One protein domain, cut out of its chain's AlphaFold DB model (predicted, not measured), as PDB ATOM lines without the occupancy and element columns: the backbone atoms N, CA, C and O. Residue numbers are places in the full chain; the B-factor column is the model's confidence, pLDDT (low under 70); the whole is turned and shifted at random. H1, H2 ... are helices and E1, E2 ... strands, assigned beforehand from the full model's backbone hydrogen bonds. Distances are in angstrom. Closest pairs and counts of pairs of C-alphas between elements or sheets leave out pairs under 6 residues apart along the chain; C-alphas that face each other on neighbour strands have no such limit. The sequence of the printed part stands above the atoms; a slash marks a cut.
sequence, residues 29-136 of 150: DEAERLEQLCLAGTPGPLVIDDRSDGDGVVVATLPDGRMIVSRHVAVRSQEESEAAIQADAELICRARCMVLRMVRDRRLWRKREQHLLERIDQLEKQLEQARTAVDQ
ATOM      1  N   ASP A  29     134.840 103.910 153.538       66.38
ATOM      2  CA  ASP A  29     136.012 104.515 152.915       66.38
ATOM      3  C   ASP A  29     136.205 103.988 151.487       66.38
ATOM      4  O   ASP A  29     136.693 104.697 150.607       66.38
ATOM      5  N   GLU A  30     135.839 102.734 151.244       61.44
ATOM      6  CA  GLU A  30     135.824 102.062 149.953       61.44
ATOM      7  C   GLU A  30     134.693 102.613 149.086       61.44
ATOM      8  O   GLU A  30     134.927 102.960 147.930       61.44
ATOM      9  N   ALA A  31     133.496 102.801 149.650       61.25
ATOM     10  CA  ALA A  31     132.378 103.428 148.952       61.25
ATOM     11  C   ALA A  31     132.685 104.888 148.568       61.25
ATOM     12  O   ALA A  31     132.374 105.307 147.453       61.25
ATOM     13  N   GLU A  32     133.339 105.654 149.446       62.75
ATOM     14  CA  GLU A  32     133.772 107.024 149.152       62.75
ATOM     15  C   GLU A  32     134.894 107.059 148.107       62.75
ATOM     16  O   GLU A  32     134.850 107.873 147.185       62.75
ATOM     17  N   ARG A  33     135.860 106.134 148.169       66.19
ATOM     18  CA  ARG A  33     136.881 105.983 147.118       66.19
ATOM     19  C   ARG A  33     136.267 105.626 145.770       66.19
ATOM     20  O   ARG A  33     136.696 106.173 144.758       66.19
ATOM     21  N   LEU A  34     135.270 104.742 145.749       60.88
ATOM     22  CA  LEU A  34     134.525 104.375 144.545       60.88
ATOM     23  C   LEU A  34     133.689 105.549 144.020       60.88
ATOM     24  O   LEU A  34     133.651 105.772 142.812       60.88
ATOM     25  N   GLU A  35     133.072 106.340 144.897       61.41
ATOM     26  CA  GLU A  35     132.374 107.569 144.512       61.41
ATOM     27  C   GLU A  35     133.347 108.589 143.915       61.41
ATOM     28  O   GLU A  35     133.078 109.116 142.841       61.41
ATOM     29  N   GLN A  36     134.492 108.838 144.554       65.00
ATOM     30  CA  GLN A  36     135.527 109.743 144.049       65.00
ATOM     31  C   GLN A  36     136.080 109.269 142.705       65.00
ATOM     32  O   GLN A  36     136.255 110.079 141.804       65.00
ATOM     33  N   LEU A  37     136.289 107.963 142.538       61.97
ATOM     34  CA  LEU A  37     136.617 107.318 141.266       61.97
ATOM     35  C   LEU A  37     135.567 107.611 140.192       61.97
ATOM     36  O   LEU A  37     135.891 108.019 139.080       61.97
ATOM     37  N   CYS A  38     134.297 107.425 140.542       56.84
ATOM     38  CA  CYS A  38     133.189 107.680 139.639       56.84
ATOM     39  C   CYS A  38     133.110 109.169 139.280       56.84
ATOM     40  O   CYS A  38     132.978 109.505 138.109       56.84
ATOM     41  N   LEU A  39     133.208 110.068 140.261       59.75
ATOM     42  CA  LEU A  39     133.114 111.517 140.081       59.75
ATOM     43  C   LEU A  39     134.322 112.099 139.338       59.75
ATOM     44  O   LEU A  39     134.126 112.917 138.448       59.75
ATOM     45  N   ALA A  40     135.543 111.643 139.629       60.34
ATOM     46  CA  ALA A  40     136.733 111.965 138.839       60.34
ATOM     47  C   ALA A  40     136.592 111.458 137.394       60.34
ATOM     48  O   ALA A  40     137.137 112.052 136.470       60.34
ATOM     49  N   GLY A  41     135.810 110.392 137.209       52.84
ATOM     50  CA  GLY A  41     135.476 109.768 135.938       52.84
ATOM     51  C   GLY A  41     134.578 110.555 134.976       52.84
ATOM     52  O   GLY A  41     134.497 110.140 133.826       52.84
ATOM     53  N   THR A  42     133.898 111.651 135.350       49.78
ATOM     54  CA  THR A  42     133.134 112.469 134.368       49.78
ATOM     55  C   THR A  42     132.945 113.942 134.760       49.78
ATOM     56  O   THR A  42     132.915 114.257 135.947       49.78
ATOM     57  N   PRO A  43     132.719 114.845 133.773       51.25
ATOM     58  CA  PRO A  43     132.292 114.573 132.397       51.25
ATOM     59  C   PRO A  43     133.407 114.806 131.384       51.25
ATOM     60  O   PRO A  43     133.474 115.844 130.737       51.25
ATOM     61  N   GLY A  44     134.264 113.801 131.221       46.09
ATOM     62  CA  GLY A  44     134.998 113.593 129.980       46.09
ATOM     63  C   GLY A  44     134.404 112.378 129.266       46.09
ATOM     64  O   GLY A  44     133.971 111.448 129.954       46.09
ATOM     65  N   PRO A  45     134.329 112.363 127.926       45.06
ATOM     66  CA  PRO A  45     134.009 111.140 127.203       45.06
ATOM     67  C   PRO A  45     135.020 110.060 127.608       45.06
ATOM     68  O   PRO A  45     136.218 110.334 127.681       45.06
ATOM     69  N   LEU A  46     134.540 108.848 127.896       49.34
ATOM     70  CA  LEU A  46     135.409 107.676 127.982       49.34
ATOM     71  C   LEU A  46     136.119 107.558 126.632       49.34
ATOM     72  O   LEU A  46     135.476 107.297 125.616       49.34
ATOM     73  N   VAL A  47     137.424 107.819 126.617       48.84
ATOM     74  CA  VAL A  47     138.241 107.605 125.428       48.84
ATOM     75  C   VAL A  47     138.610 106.133 125.434       48.84
ATOM     76  O   VAL A  47     139.432 105.681 126.235       48.84
ATOM     77  N   ILE A  48     137.920 105.387 124.582       51.50
ATOM     78  CA  ILE A  48     138.293 104.024 124.236       51.50
ATOM     79  C   ILE A  48     139.516 104.163 123.336       51.50
ATOM     80  O   ILE A  48     139.443 104.810 122.291       51.50
ATOM     81  N   ASP A  49     140.661 103.661 123.791       55.62
ATOM     82  CA  ASP A  49     141.879 103.714 122.992       55.62
ATOM     83  C   ASP A  49     141.806 102.573 121.967       55.62
ATOM     84  O   ASP A  49     141.972 101.403 122.311       55.62
ATOM     85  N   ASP A  50     141.524 102.907 120.703       49.12
ATOM     86  CA  ASP A  50     141.395 101.956 119.581       49.12
ATOM     87  C   ASP A  50     142.711 101.238 119.230       49.12
ATOM     88  O   ASP A  50     142.761 100.417 118.311       49.12
ATOM     89  N   ARG A  51     143.793 101.488 119.978       48.91
ATOM     90  CA  ARG A  51     145.023 100.685 119.963       48.91
ATOM     91  C   ARG A  51     144.798  99.329 120.641       48.91
ATOM     92  O   ARG A  51     145.537  98.935 121.538       48.91
ATOM     93  N   SER A  52     143.762  98.618 120.217       49.38
ATOM     94  CA  SER A  52     143.597  97.204 120.515       49.38
ATOM     95  C   SER A  52     144.614  96.434 119.669       49.38
ATOM     96  O   SER A  52     144.680  96.584 118.450       49.38
ATOM     97  N   ASP A  53     145.463  95.647 120.324       46.50
ATOM     98  CA  ASP A  53     146.609  94.949 119.722       46.50
ATOM     99  C   ASP A  53     146.174  93.710 118.903       46.50
ATOM    100  O   ASP A  53     146.769  92.643 118.973       46.50
ATOM    101  N   GLY A  54     145.055  93.804 118.176       49.03
ATOM    102  CA  GLY A  54     144.453  92.695 117.425       49.03
ATOM    103  C   GLY A  54     143.753  91.627 118.277       49.03
ATOM    104  O   GLY A  54     142.962  90.862 117.733       49.03
ATOM    105  N   ASP A  55     143.955  91.612 119.598       53.47
ATOM    106  CA  ASP A  55     143.411  90.576 120.492       53.47
ATOM    107  C   ASP A  55     142.064  90.947 121.163       53.47
ATOM    108  O   ASP A  55     141.570  90.228 122.035       53.47
ATOM    109  N   GLY A  56     141.440  92.069 120.782       50.44
ATOM    110  CA  GLY A  56     140.130  92.478 121.319       50.44
ATOM    111  C   GLY A  56     140.159  92.971 122.772       50.44
ATOM    112  O   GLY A  56     139.146  92.931 123.466       50.44
ATOM    113  N   VAL A  57     141.319  93.424 123.262       56.50
ATOM    114  CA  VAL A  57     141.436  94.075 124.573       56.50
ATOM    115  C   VAL A  57     140.869  95.488 124.489       56.50
ATOM    116  O   VAL A  57     141.445  96.347 123.822       56.50
ATOM    117  N   VAL A  58     139.780  95.746 125.212       55.94
ATOM    118  CA  VAL A  58     139.289  97.111 125.422       55.94
ATOM    119  C   VAL A  58     140.107  97.750 126.539       55.94
ATOM    120  O   VAL A  58     140.089  97.284 127.682       55.94
ATOM    121  N   VAL A  59     140.825  98.817 126.193       60.62
ATOM    122  CA  VAL A  59     141.533  99.679 127.138       60.62
ATOM    123  C   VAL A  59     140.759 100.988 127.247       60.62
ATOM    124  O   VAL A  59     140.749 101.799 126.322       60.62
ATOM    125  N   ALA A  60     140.104 101.202 128.385       60.72
ATOM    126  CA  ALA A  60     139.497 102.488 128.704       60.72
ATOM    127  C   ALA A  60     140.425 103.265 129.638       60.72
ATOM    128  O   ALA A  60     140.792 102.771 130.707       60.72
ATOM    129  N   THR A  61     140.789 104.487 129.251       59.34
ATOM    130  CA  THR A  61     141.574 105.376 130.115       59.34
ATOM    131  C   THR A  61     140.632 106.277 130.903       59.34
ATOM    132  O   THR A  61     139.820 107.011 130.339       59.34
ATOM    133  N   LEU A  62     140.730 106.206 132.227       58.19
ATOM    134  CA  LEU A  62     140.028 107.085 133.148       58.19
ATOM    135  C   LEU A  62     140.669 108.488 133.140       58.19
ATOM    136  O   LEU A  62     141.859 108.623 132.850       58.19
ATOM    137  N   PRO A  63     139.929 109.549 133.511       50.78
ATOM    138  CA  PRO A  63     140.444 110.926 133.523       50.78
ATOM    139  C   PRO A  63     141.632 111.166 134.466       50.78
ATOM    140  O   PRO A  63     142.339 112.159 134.329       50.78
ATOM    141  N   ASP A  64     141.861 110.265 135.418       58.69
ATOM    142  CA  ASP A  64     143.013 110.280 136.323       58.69
ATOM    143  C   ASP A  64     144.239 109.525 135.775       58.69
ATOM    144  O   ASP A  64     145.238 109.367 136.477       58.69
ATOM    145  N   GLY A  65     144.169 109.054 134.526       59.62
ATOM    146  CA  GLY A  65     145.237 108.334 133.840       59.62
ATOM    147  C   GLY A  65     145.300 106.838 134.145       59.62
ATOM    148  O   GLY A  65     146.192 106.160 133.637       59.62
ATOM    149  N   ARG A  66     144.384 106.288 134.954       61.44
ATOM    150  CA  ARG A  66     144.306 104.836 135.178       61.44
ATOM    151  C   ARG A  66     143.652 104.130 133.993       61.44
ATOM    152  O   ARG A  66     142.734 104.656 133.377       61.44
ATOM    153  N   MET A  67     144.090 102.906 133.710       57.38
ATOM    154  CA  MET A  67     143.559 102.083 132.620       57.38
ATOM    155  C   MET A  67     142.680 100.954 133.162       57.38
ATOM    156  O   MET A  67     143.093 100.215 134.058       57.38
ATOM    157  N   ILE A  68     141.489 100.794 132.591       60.22
ATOM    158  CA  ILE A  68     140.643  99.610 132.751       60.22
ATOM    159  C   ILE A  68     140.900  98.717 131.543       60.22
ATOM    160  O   ILE A  68     140.709  99.141 130.407       60.22
ATOM    161  N   VAL A  69     141.345  97.490 131.803       59.28
ATOM    162  CA  VAL A  69     141.648  96.490 130.777       59.28
ATOM    163  C   VAL A  69     140.604  95.384 130.882       59.28
ATOM    164  O   VAL A  69     140.555  94.682 131.896       59.28
ATOM    165  N   SER A  70     139.759  95.236 129.859       58.84
ATOM    166  CA  SER A  70     138.797  94.128 129.798       58.84
ATOM    167  C   SER A  70     139.554  92.804 129.640       58.84
ATOM    168  O   SER A  70     140.441  92.667 128.793       58.84
ATOM    169  N   ARG A  71     139.267  91.827 130.508       50.91
ATOM    170  CA  ARG A  71     139.969  90.536 130.545       50.91
ATOM    171  C   ARG A  71     139.247  89.557 129.608       50.91
ATOM    172  O   ARG A  71     138.266  88.946 130.007       50.91
ATOM    173  N   HIS A  72     139.749  89.471 128.373       51.81
ATOM    174  CA  HIS A  72     139.327  88.658 127.217       51.81
ATOM    175  C   HIS A  72     138.107  87.722 127.348       51.81
ATOM    176  O   HIS A  72     138.174  86.664 127.976       51.81
ATOM    177  N   VAL A  73     137.099  87.994 126.515       52.34
ATOM    178  CA  VAL A  73     136.504  86.971 125.639       52.34
ATOM    179  C   VAL A  73     137.220  87.105 124.294       52.34
ATOM    180  O   VAL A  73     137.372  88.217 123.802       52.34
ATOM    181  N   ALA A  74     137.720  86.012 123.716       55.06
ATOM    182  CA  ALA A  74     138.314  86.057 122.380       55.06
ATOM    183  C   ALA A  74     137.221  86.423 121.366       55.06
ATOM    184  O   ALA A  74     136.373  85.593 121.037       55.06
ATOM    185  N   VAL A  75     137.231  87.673 120.921       55.59
ATOM    186  CA  VAL A  75     136.284  88.202 119.946       55.59
ATOM    187  C   VAL A  75     136.728  87.738 118.558       55.59
ATOM    188  O   VAL A  75     137.868  87.970 118.160       55.59
ATOM    189  N   ARG A  76     135.874  87.014 117.831       62.88
ATOM    190  CA  ARG A  76     136.230  86.369 116.555       62.88
ATOM    191  C   ARG A  76     135.932  87.241 115.335       62.88
ATOM    192  O   ARG A  76     136.386  86.904 114.243       62.88
ATOM    193  N   SER A  77     135.187  88.337 115.496       74.44
ATOM    194  CA  SER A  77     134.838  89.262 114.412       74.44
ATOM    195  C   SER A  77     134.767  90.725 114.868       74.44
ATOM    196  O   SER A  77     134.615  91.019 116.051       74.44
ATOM    197  N   GLN A  78     134.860  91.662 113.918       71.06
ATOM    198  CA  GLN A  78     134.754  93.099 114.195       71.06
ATOM    199  C   GLN A  78     133.373  93.485 114.759       71.06
ATOM    200  O   GLN A  78     133.298  94.277 115.695       71.06
ATOM    201  N   GLU A  79     132.295  92.870 114.266       73.94
ATOM    202  CA  GLU A  79     130.934  93.083 114.787       73.94
ATOM    203  C   GLU A  79     130.794  92.604 116.241       73.94
ATOM    204  O   GLU A  79     130.185  93.281 117.069       73.94
ATOM    205  N   GLU A  80     131.408  91.467 116.589       68.56
ATOM    206  CA  GLU A  80     131.457  90.996 117.978       68.56
ATOM    207  C   GLU A  80     132.260  91.955 118.876       68.56
ATOM    208  O   GLU A  80     131.958  92.073 120.063       68.56
ATOM    209  N   SER A  81     133.253  92.665 118.325       69.06
ATOM    210  CA  SER A  81     134.078  93.626 119.072       69.06
ATOM    211  C   SER A  81     133.288  94.877 119.421       69.06
ATOM    212  O   SER A  81     133.319  95.325 120.564       69.06
ATOM    213  N   GLU A  82     132.556  95.432 118.455       72.06
ATOM    214  CA  GLU A  82     131.696  96.599 118.674       72.06
ATOM    215  C   GLU A  82     130.577  96.278 119.674       72.06
ATOM    216  O   GLU A  82     130.324  97.053 120.601       72.06
ATOM    217  N   ALA A  83     129.972  95.091 119.561       69.81
ATOM    218  CA  ALA A  83     128.968  94.618 120.510       69.81
ATOM    219  C   ALA A  83     129.543  94.418 121.926       69.81
ATOM    220  O   ALA A  83     128.896  94.795 122.905       69.81
ATOM    221  N   ALA A  84     130.754  93.864 122.050       66.50
ATOM    222  CA  ALA A  84     131.432  93.697 123.337       66.50
ATOM    223  C   ALA A  84     131.777  95.048 123.980       66.50
ATOM    224  O   ALA A  84     131.509  95.245 125.162       66.50
ATOM    225  N   ILE A  85     132.288  96.003 123.198       70.12
ATOM    226  CA  ILE A  85     132.567  97.369 123.662       70.12
ATOM    227  C   ILE A  85     131.294  98.034 124.193       70.12
ATOM    228  O   ILE A  85     131.308  98.628 125.272       70.12
ATOM    229  N   GLN A  86     130.183  97.927 123.458       71.69
ATOM    230  CA  GLN A  86     128.913  98.503 123.889       71.69
ATOM    231  C   GLN A  86     128.398  97.837 125.174       71.69
ATOM    232  O   GLN A  86     127.976  98.535 126.098       71.69
ATOM    233  N   ALA A  87     128.470  96.506 125.264       66.75
ATOM    234  CA  ALA A  87     128.064  95.766 126.455       66.75
ATOM    235  C   ALA A  87     128.918  96.132 127.684       66.75
ATOM    236  O   ALA A  87     128.369  96.369 128.762       66.75
ATOM    237  N   ASP A  88     130.238  96.249 127.520       67.62
ATOM    238  CA  ASP A  88     131.161  96.664 128.581       67.62
ATOM    239  C   ASP A  88     130.881  98.110 129.020       67.62
ATOM    240  O   ASP A  88     130.821  98.397 130.219       67.62
ATOM    241  N   ALA A  89     130.626  99.020 128.076       70.50
ATOM    242  CA  ALA A  89     130.255 100.399 128.384       70.50
ATOM    243  C   ALA A  89     128.937 100.477 129.174       70.50
ATOM    244  O   ALA A  89     128.850 101.206 130.168       70.50
ATOM    245  N   GLU A  90     127.921  99.703 128.781       68.81
ATOM    246  CA  GLU A  90     126.656  99.608 129.516       68.81
ATOM    247  C   GLU A  90     126.855  99.037 130.923       68.81
ATOM    248  O   GLU A  90     126.280  99.555 131.887       68.81
ATOM    249  N   LEU A  91     127.687  98.003 131.065       67.00
ATOM    250  CA  LEU A  91     127.987  97.377 132.348       67.00
ATOM    251  C   LEU A  91     128.702  98.351 133.288       67.00
ATOM    252  O   LEU A  91     128.284  98.501 134.437       67.00
ATOM    253  N   ILE A  92     129.710  99.075 132.794       72.56
ATOM    254  CA  ILE A  92     130.416 100.118 133.550       72.56
ATOM    255  C   ILE A  92     129.438 101.214 133.986       72.56
ATOM    256  O   ILE A  92     129.430 101.608 135.156       72.56
ATOM    257  N   CYS A  93     128.569 101.681 133.085       68.00
ATOM    258  CA  CYS A  93     127.572 102.699 133.415       68.00
ATOM    259  C   CYS A  93     126.586 102.210 134.488       68.00
ATOM    260  O   CYS A  93     126.306 102.936 135.444       68.00
ATOM    261  N   ARG A  94     126.090 100.971 134.378       66.12
ATOM    262  CA  ARG A  94     125.189 100.375 135.378       66.12
ATOM    263  C   ARG A  94     125.875 100.209 136.729       66.12
ATOM    264  O   ARG A  94     125.303 100.617 137.739       66.12
ATOM    265  N   ALA A  95     127.092  99.666 136.754       68.94
ATOM    266  CA  ALA A  95     127.879  99.505 137.974       68.94
ATOM    267  C   ALA A  95     128.089 100.857 138.670       68.94
ATOM    268  O   ALA A  95     127.850 100.993 139.870       68.94
ATOM    269  N   ARG A  96     128.424 101.894 137.899       70.88
ATOM    270  CA  ARG A  96     128.570 103.256 138.406       70.88
ATOM    271  C   ARG A  96     127.277 103.806 139.011       70.88
ATOM    272  O   ARG A  96     127.308 104.368 140.105       70.88
ATOM    273  N   CYS A  97     126.142 103.647 138.334       67.44
ATOM    274  CA  CYS A  97     124.846 104.068 138.869       67.44
ATOM    275  C   CYS A  97     124.510 103.354 140.187       67.44
ATOM    276  O   CYS A  97     124.023 103.998 141.118       67.44
ATOM    277  N   MET A  98     124.798 102.052 140.289       68.12
ATOM    278  CA  MET A  98     124.569 101.275 141.511       68.12
ATOM    279  C   MET A  98     125.438 101.767 142.671       68.12
ATOM    280  O   MET A  98     124.907 102.045 143.743       68.12
ATOM    281  N   VAL A  99     126.739 101.973 142.447       73.12
ATOM    282  CA  VAL A  99     127.654 102.511 143.467       73.12
ATOM    283  C   VAL A  99     127.185 103.880 143.961       73.12
ATOM    284  O   VAL A  99     127.069 104.097 145.166       73.12
ATOM    285  N   LEU A 100     126.851 104.799 143.048       70.19
ATOM    286  CA  LEU A 100     126.370 106.132 143.422       70.19
ATOM    287  C   LEU A 100     125.067 106.070 144.231       70.19
ATOM    288  O   LEU A 100     124.891 106.835 145.183       70.19
ATOM    289  N   ARG A 101     124.164 105.144 143.888       73.81
ATOM    290  CA  ARG A 101     122.939 104.905 144.655       73.81
ATOM    291  C   ARG A 101     123.250 104.378 146.055       73.81
ATOM    292  O   ARG A 101     122.766 104.961 147.018       73.81
ATOM    293  N   MET A 102     124.101 103.362 146.183       70.50
ATOM    294  CA  MET A 102     124.496 102.804 147.484       70.50
ATOM    295  C   MET A 102     125.122 103.865 148.395       70.50
ATOM    296  O   MET A 102     124.787 103.947 149.577       70.50
ATOM    297  N   VAL A 103     125.984 104.727 147.850       73.62
ATOM    298  CA  VAL A 103     126.599 105.829 148.605       73.62
ATOM    299  C   VAL A 103     125.546 106.835 149.070       73.62
ATOM    300  O   VAL A 103     125.548 107.257 150.231       73.62
ATOM    301  N   ARG A 104     124.609 107.208 148.191       73.94
ATOM    302  CA  ARG A 104     123.491 108.090 148.549       73.94
ATOM    303  C   ARG A 104     122.623 107.474 149.648       73.94
ATOM    304  O   ARG A 104     122.314 108.168 150.617       73.94
ATOM    305  N   ASP A 105     122.271 106.202 149.518       76.19
ATOM    306  CA  ASP A 105     121.430 105.486 150.477       76.19
ATOM    307  C   ASP A 105     122.124 105.390 151.837       76.19
ATOM    308  O   ASP A 105     121.514 105.674 152.867       76.19
ATOM    309  N   ARG A 106     123.436 105.131 151.855       75.12
ATOM    310  CA  ARG A 106     124.230 105.117 153.088       75.12
ATOM    311  C   ARG A 106     124.297 106.486 153.757       75.12
ATOM    312  O   ARG A 106     124.125 106.585 154.970       75.12
ATOM    313  N   ARG A 107     124.465 107.565 152.986       76.12
ATOM    314  CA  ARG A 107     124.406 108.944 153.513       76.12
ATOM    315  C   ARG A 107     123.040 109.267 154.115       76.12
ATOM    316  O   ARG A 107     122.971 109.896 155.170       76.12
ATOM    317  N   LEU A 108     121.957 108.857 153.456       77.06
ATOM    318  CA  LEU A 108     120.598 109.027 153.977       77.06
ATOM    319  C   LEU A 108     120.386 108.215 155.254       77.06
ATOM    320  O   LEU A 108     119.822 108.735 156.218       77.06
ATOM    321  N   TRP A 109     120.886 106.981 155.288       82.81
ATOM    322  CA  TRP A 109     120.817 106.118 156.456       82.81
ATOM    323  C   TRP A 109     121.544 106.730 157.656       82.81
ATOM    324  O   TRP A 109     120.924 106.867 158.705       82.81
ATOM    325  N   ARG A 110     122.777 107.235 157.488       83.81
ATOM    326  CA  ARG A 110     123.506 107.927 158.569       83.81
ATOM    327  C   ARG A 110     122.765 109.166 159.082       83.81
ATOM    328  O   ARG A 110     122.698 109.390 160.285       83.81
ATOM    329  N   LYS A 111     122.159 109.965 158.193       86.38
ATOM    330  CA  LYS A 111     121.333 111.118 158.608       86.38
ATOM    331  C   LYS A 111     120.127 110.681 159.440       86.38
ATOM    332  O   LYS A 111     119.800 111.325 160.434       86.38
ATOM    333  N   ARG A 112     119.462 109.597 159.034       87.00
ATOM    334  CA  ARG A 112     118.318 109.036 159.760       87.00
ATOM    335  C   ARG A 112     118.742 108.461 161.109       87.00
ATOM    336  O   ARG A 112     118.058 108.699 162.097       87.00
ATOM    337  N   GLU A 113     119.853 107.739 161.150       92.06
ATOM    338  CA  GLU A 113     120.447 107.211 162.376       92.06
ATOM    339  C   GLU A 113     120.765 108.342 163.357       92.06
ATOM    340  O   GLU A 113     120.297 108.312 164.492       92.06
ATOM    341  N   GLN A 114     121.456 109.390 162.903       93.31
ATOM    342  CA  GLN A 114     121.765 110.551 163.734       93.31
ATOM    343  C   GLN A 114     120.498 111.224 164.276       93.31
ATOM    344  O   GLN A 114     120.415 111.508 165.469       93.31
ATOM    345  N   HIS A 115     119.478 111.406 163.435       92.94
ATOM    346  CA  HIS A 115     118.195 111.951 163.873       92.94
ATOM    347  C   HIS A 115     117.516 111.080 164.947       92.94
ATOM    348  O   HIS A 115     116.947 111.599 165.908       92.94
ATOM    349  N   LEU A 116     117.578 109.751 164.809       93.44
ATOM    350  CA  LEU A 116     117.037 108.825 165.806       93.44
ATOM    351  C   LEU A 116     117.819 108.887 167.121       93.44
ATOM    352  O   LEU A 116     117.197 108.902 168.180       93.44
ATOM    353  N   LEU A 117     119.149 108.973 167.069       95.88
ATOM    354  CA  LEU A 117     119.992 109.121 168.258       95.88
ATOM    355  C   LEU A 117     119.696 110.430 169.002       95.88
ATOM    356  O   LEU A 117     119.503 110.413 170.216       95.88
ATOM    357  N   GLU A 118     119.567 111.547 168.284       95.94
ATOM    358  CA  GLU A 118     119.150 112.831 168.863       95.94
ATOM    359  C   GLU A 118     117.768 112.735 169.515       95.94
ATOM    360  O   GLU A 118     117.527 113.292 170.589       95.94
ATOM    361  N   ARG A 119     116.842 112.005 168.885       95.75
ATOM    362  CA  ARG A 119     115.505 111.791 169.436       95.75
ATOM    363  C   ARG A 119     115.534 110.939 170.703       95.75
ATOM    364  O   ARG A 119     114.781 111.238 171.628       95.75
ATOM    365  N   ILE A 120     116.376 109.908 170.753       97.19
ATOM    366  CA  ILE A 120     116.570 109.074 171.946       97.19
ATOM    367  C   ILE A 120     117.124 109.925 173.091       97.19
ATOM    368  O   ILE A 120     116.507 109.946 174.151       97.19
ATOM    369  N   ASP A 121     118.177 110.713 172.861       97.69
ATOM    370  CA  ASP A 121     118.756 111.604 173.880       97.69
ATOM    371  C   ASP A 121     117.721 112.601 174.440       97.69
ATOM    372  O   ASP A 121     117.617 112.813 175.651       97.69
ATOM    373  N   GLN A 122     116.874 113.177 173.578       97.44
ATOM    374  CA  GLN A 122     115.767 114.035 174.020       97.44
ATOM    375  C   GLN A 122     114.773 113.290 174.921       97.44
ATOM    376  O   GLN A 122     114.333 113.835 175.936       97.44
ATOM    377  N   LEU A 123     114.397 112.065 174.549       97.00
ATOM    378  CA  LEU A 123     113.451 111.253 175.315       97.00
ATOM    379  C   LEU A 123     114.046 110.802 176.652       97.00
ATOM    380  O   LEU A 123     113.348 110.827 177.664       97.00
ATOM    381  N   GLU A 124     115.329 110.455 176.690       97.94
ATOM    382  CA  GLU A 124     116.040 110.108 177.923       97.94
ATOM    383  C   GLU A 124     116.091 111.295 178.892       97.94
ATOM    384  O   GLU A 124     115.769 111.140 180.071       97.94
ATOM    385  N   LYS A 125     116.370 112.507 178.393       97.81
ATOM    386  CA  LYS A 125     116.307 113.740 179.199       97.81
ATOM    387  C   LYS A 125     114.912 113.991 179.767       97.81
ATOM    388  O   LYS A 125     114.786 114.356 180.935       97.81
ATOM    389  N   GLN A 126     113.868 113.787 178.966       97.31
ATOM    390  CA  GLN A 126     112.484 113.932 179.429       97.31
ATOM    391  C   GLN A 126     112.125 112.892 180.496       97.31
ATOM    392  O   GLN A 126     111.467 113.225 181.480       97.31
ATOM    393  N   LEU A 127     112.577 111.646 180.333       97.69
ATOM    394  CA  LEU A 127     112.365 110.591 181.322       97.69
ATOM    395  C   LEU A 127     113.069 110.897 182.644       97.69
ATOM    396  O   LEU A 127     112.475 110.697 183.701       97.69
ATOM    397  N   GLU A 128     114.292 111.416 182.607       97.56
ATOM    398  CA  GLU A 128     115.034 111.775 183.819       97.56
ATOM    399  C   GLU A 128     114.387 112.958 184.559       97.56
ATOM    400  O   GLU A 128     114.229 112.944 185.783       97.56
ATOM    401  N   GLN A 129     113.901 113.957 183.818       96.44
ATOM    402  CA  GLN A 129     113.107 115.052 184.386       96.44
ATOM    403  C   GLN A 129     111.808 114.546 185.023       96.44
ATOM    404  O   GLN A 129     111.437 114.974 186.115       96.44
ATOM    405  N   ALA A 130     111.121 113.606 184.373       95.88
ATOM    406  CA  ALA A 130     109.913 113.008 184.925       95.88
ATOM    407  C   ALA A 130     110.205 112.201 186.203       95.88
ATOM    408  O   ALA A 130     109.469 112.322 187.180       95.88
ATOM    409  N   ARG A 131     111.294 111.421 186.230       96.75
ATOM    410  CA  ARG A 131     111.728 110.659 187.416       96.75
ATOM    411  C   ARG A 131     112.049 111.571 188.592       96.75
ATOM    412  O   ARG A 131     111.492 111.388 189.668       96.75
ATOM    413  N   THR A 132     112.862 112.599 188.365       95.81
ATOM    414  CA  THR A 132     113.218 113.572 189.409       95.81
ATOM    415  C   THR A 132     111.996 114.321 189.945       95.81
ATOM    416  O   THR A 132     111.892 114.529 191.153       95.81
ATOM    417  N   ALA A 133     111.032 114.674 189.089       94.00
ATOM    418  CA  ALA A 133     109.771 115.275 189.525       94.00
ATOM    419  C   ALA A 133     108.945 114.322 190.409       94.00
ATOM    420  O   ALA A 133     108.416 114.742 191.441       94.00
ATOM    421  N   VAL A 134     108.864 113.037 190.045       95.06
ATOM    422  CA  VAL A 134     108.185 112.013 190.853       95.06
ATOM    423  C   VAL A 134     108.879 111.834 192.205       95.06
ATOM    424  O   VAL A 134     108.203 111.858 193.233       95.06
ATOM    425  N   ASP A 135     110.207 111.742 192.241       93.56
ATOM    426  CA  ASP A 135     110.965 111.599 193.491       93.56
ATOM    427  C   ASP A 135     110.775 112.806 194.420       93.56
ATOM    428  O   ASP A 135     110.582 112.650 195.631       93.56
ATOM    429  N   GLN A 136     110.747 114.022 193.866       92.00
ATOM    430  CA  GLN A 136     110.445 115.236 194.627       92.00
ATOM    431  C   GLN A 136     109.019 115.208 195.198       92.00
ATOM    432  O   GLN A 136     108.829 115.531 196.372       92.00
TER     433      GLN A 136
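Overview. This is residues 29 to 136 of the 150 residues of an uncharacterized protein of Anaerolineae bacterium (UniProt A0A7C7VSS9). One very long helix, H2, makes the whole length of the model; the short helix H1 packs on it partway along, and a small hairpin of two short strands, E1 and E2, lies with its loops beside the first part of H2. The far part of H2, residues 107 to 136, sticks out free as a long arm. The printed part has 108 residues with two named helices and two named strands, in the order H1, E1, E2, H2; the sheet has the order E1 - E2 and is antiparallel, and the class is mostly helix. The whole is extended, with a radius of gyration of the C-alphas of 25.1 A, and its C-alphas span 87 by 24 by 19 A.

Arrangement. Start at residues 29 to 40, which form H1, and compare them with residues 78 to 136, which form H2. H1 and H2 touch, and their closest C-alphas are those of Ala 31 and Val 103, 6.3 A apart. H2 touches H1 with residues 96 to 103 alone. The two helices run opposite ways at a steep tilt of 49 degrees. Go on to residues 59 to 61, which form E1, and residues 67 to 69, which form E2: they are an antiparallel hairpin, with 160 degrees between their directions. Look at N 60 and O 68, 2.9 A apart, and at N 68 and O 60, 2.8 A apart, both within hydrogen-bond range. Residues 47 to 48 form a short antiparallel pairing with residues 60 to 61 of E1. H1 is apart from E2, and E1 is apart from H2. In H1 and H2 every O i to N i+4 pair is within hydrogen-bond range.

Along the chain. Find C-alpha 29 at (136.012, 104.515, 152.915); from there H1 runs 15.9 A to C-alpha 40. E1, Val 59 to Thr 61, begins with C-alpha 59 at (141.533, 99.679, 127.138), and E2 follows from Met 67 to Val 69; each strand has 3 residues. Then find C-alpha 78 at (134.754, 93.099, 114.195); from there H2 runs 86.9 A through 59 residues to C-alpha 136 at (110.445, 115.236, 194.627).

Size, cuts and confidence. The two C-alphas farthest apart are those of Ser 77 and Gln 136, 87.8 A. Without the stretch that stands free, the body has 78 residues and spans 43 by 22 by 19 A. The printed part has no cut. The link from H1 to E1, 18 residues, is long; the link from E1 to E2 is tight, and the link from E2 to H2 is short. The mean pLDDT of the printed part is 70.3, and 61 residues are under 70, among them residues 29 to 76; the mean of H2 is 82.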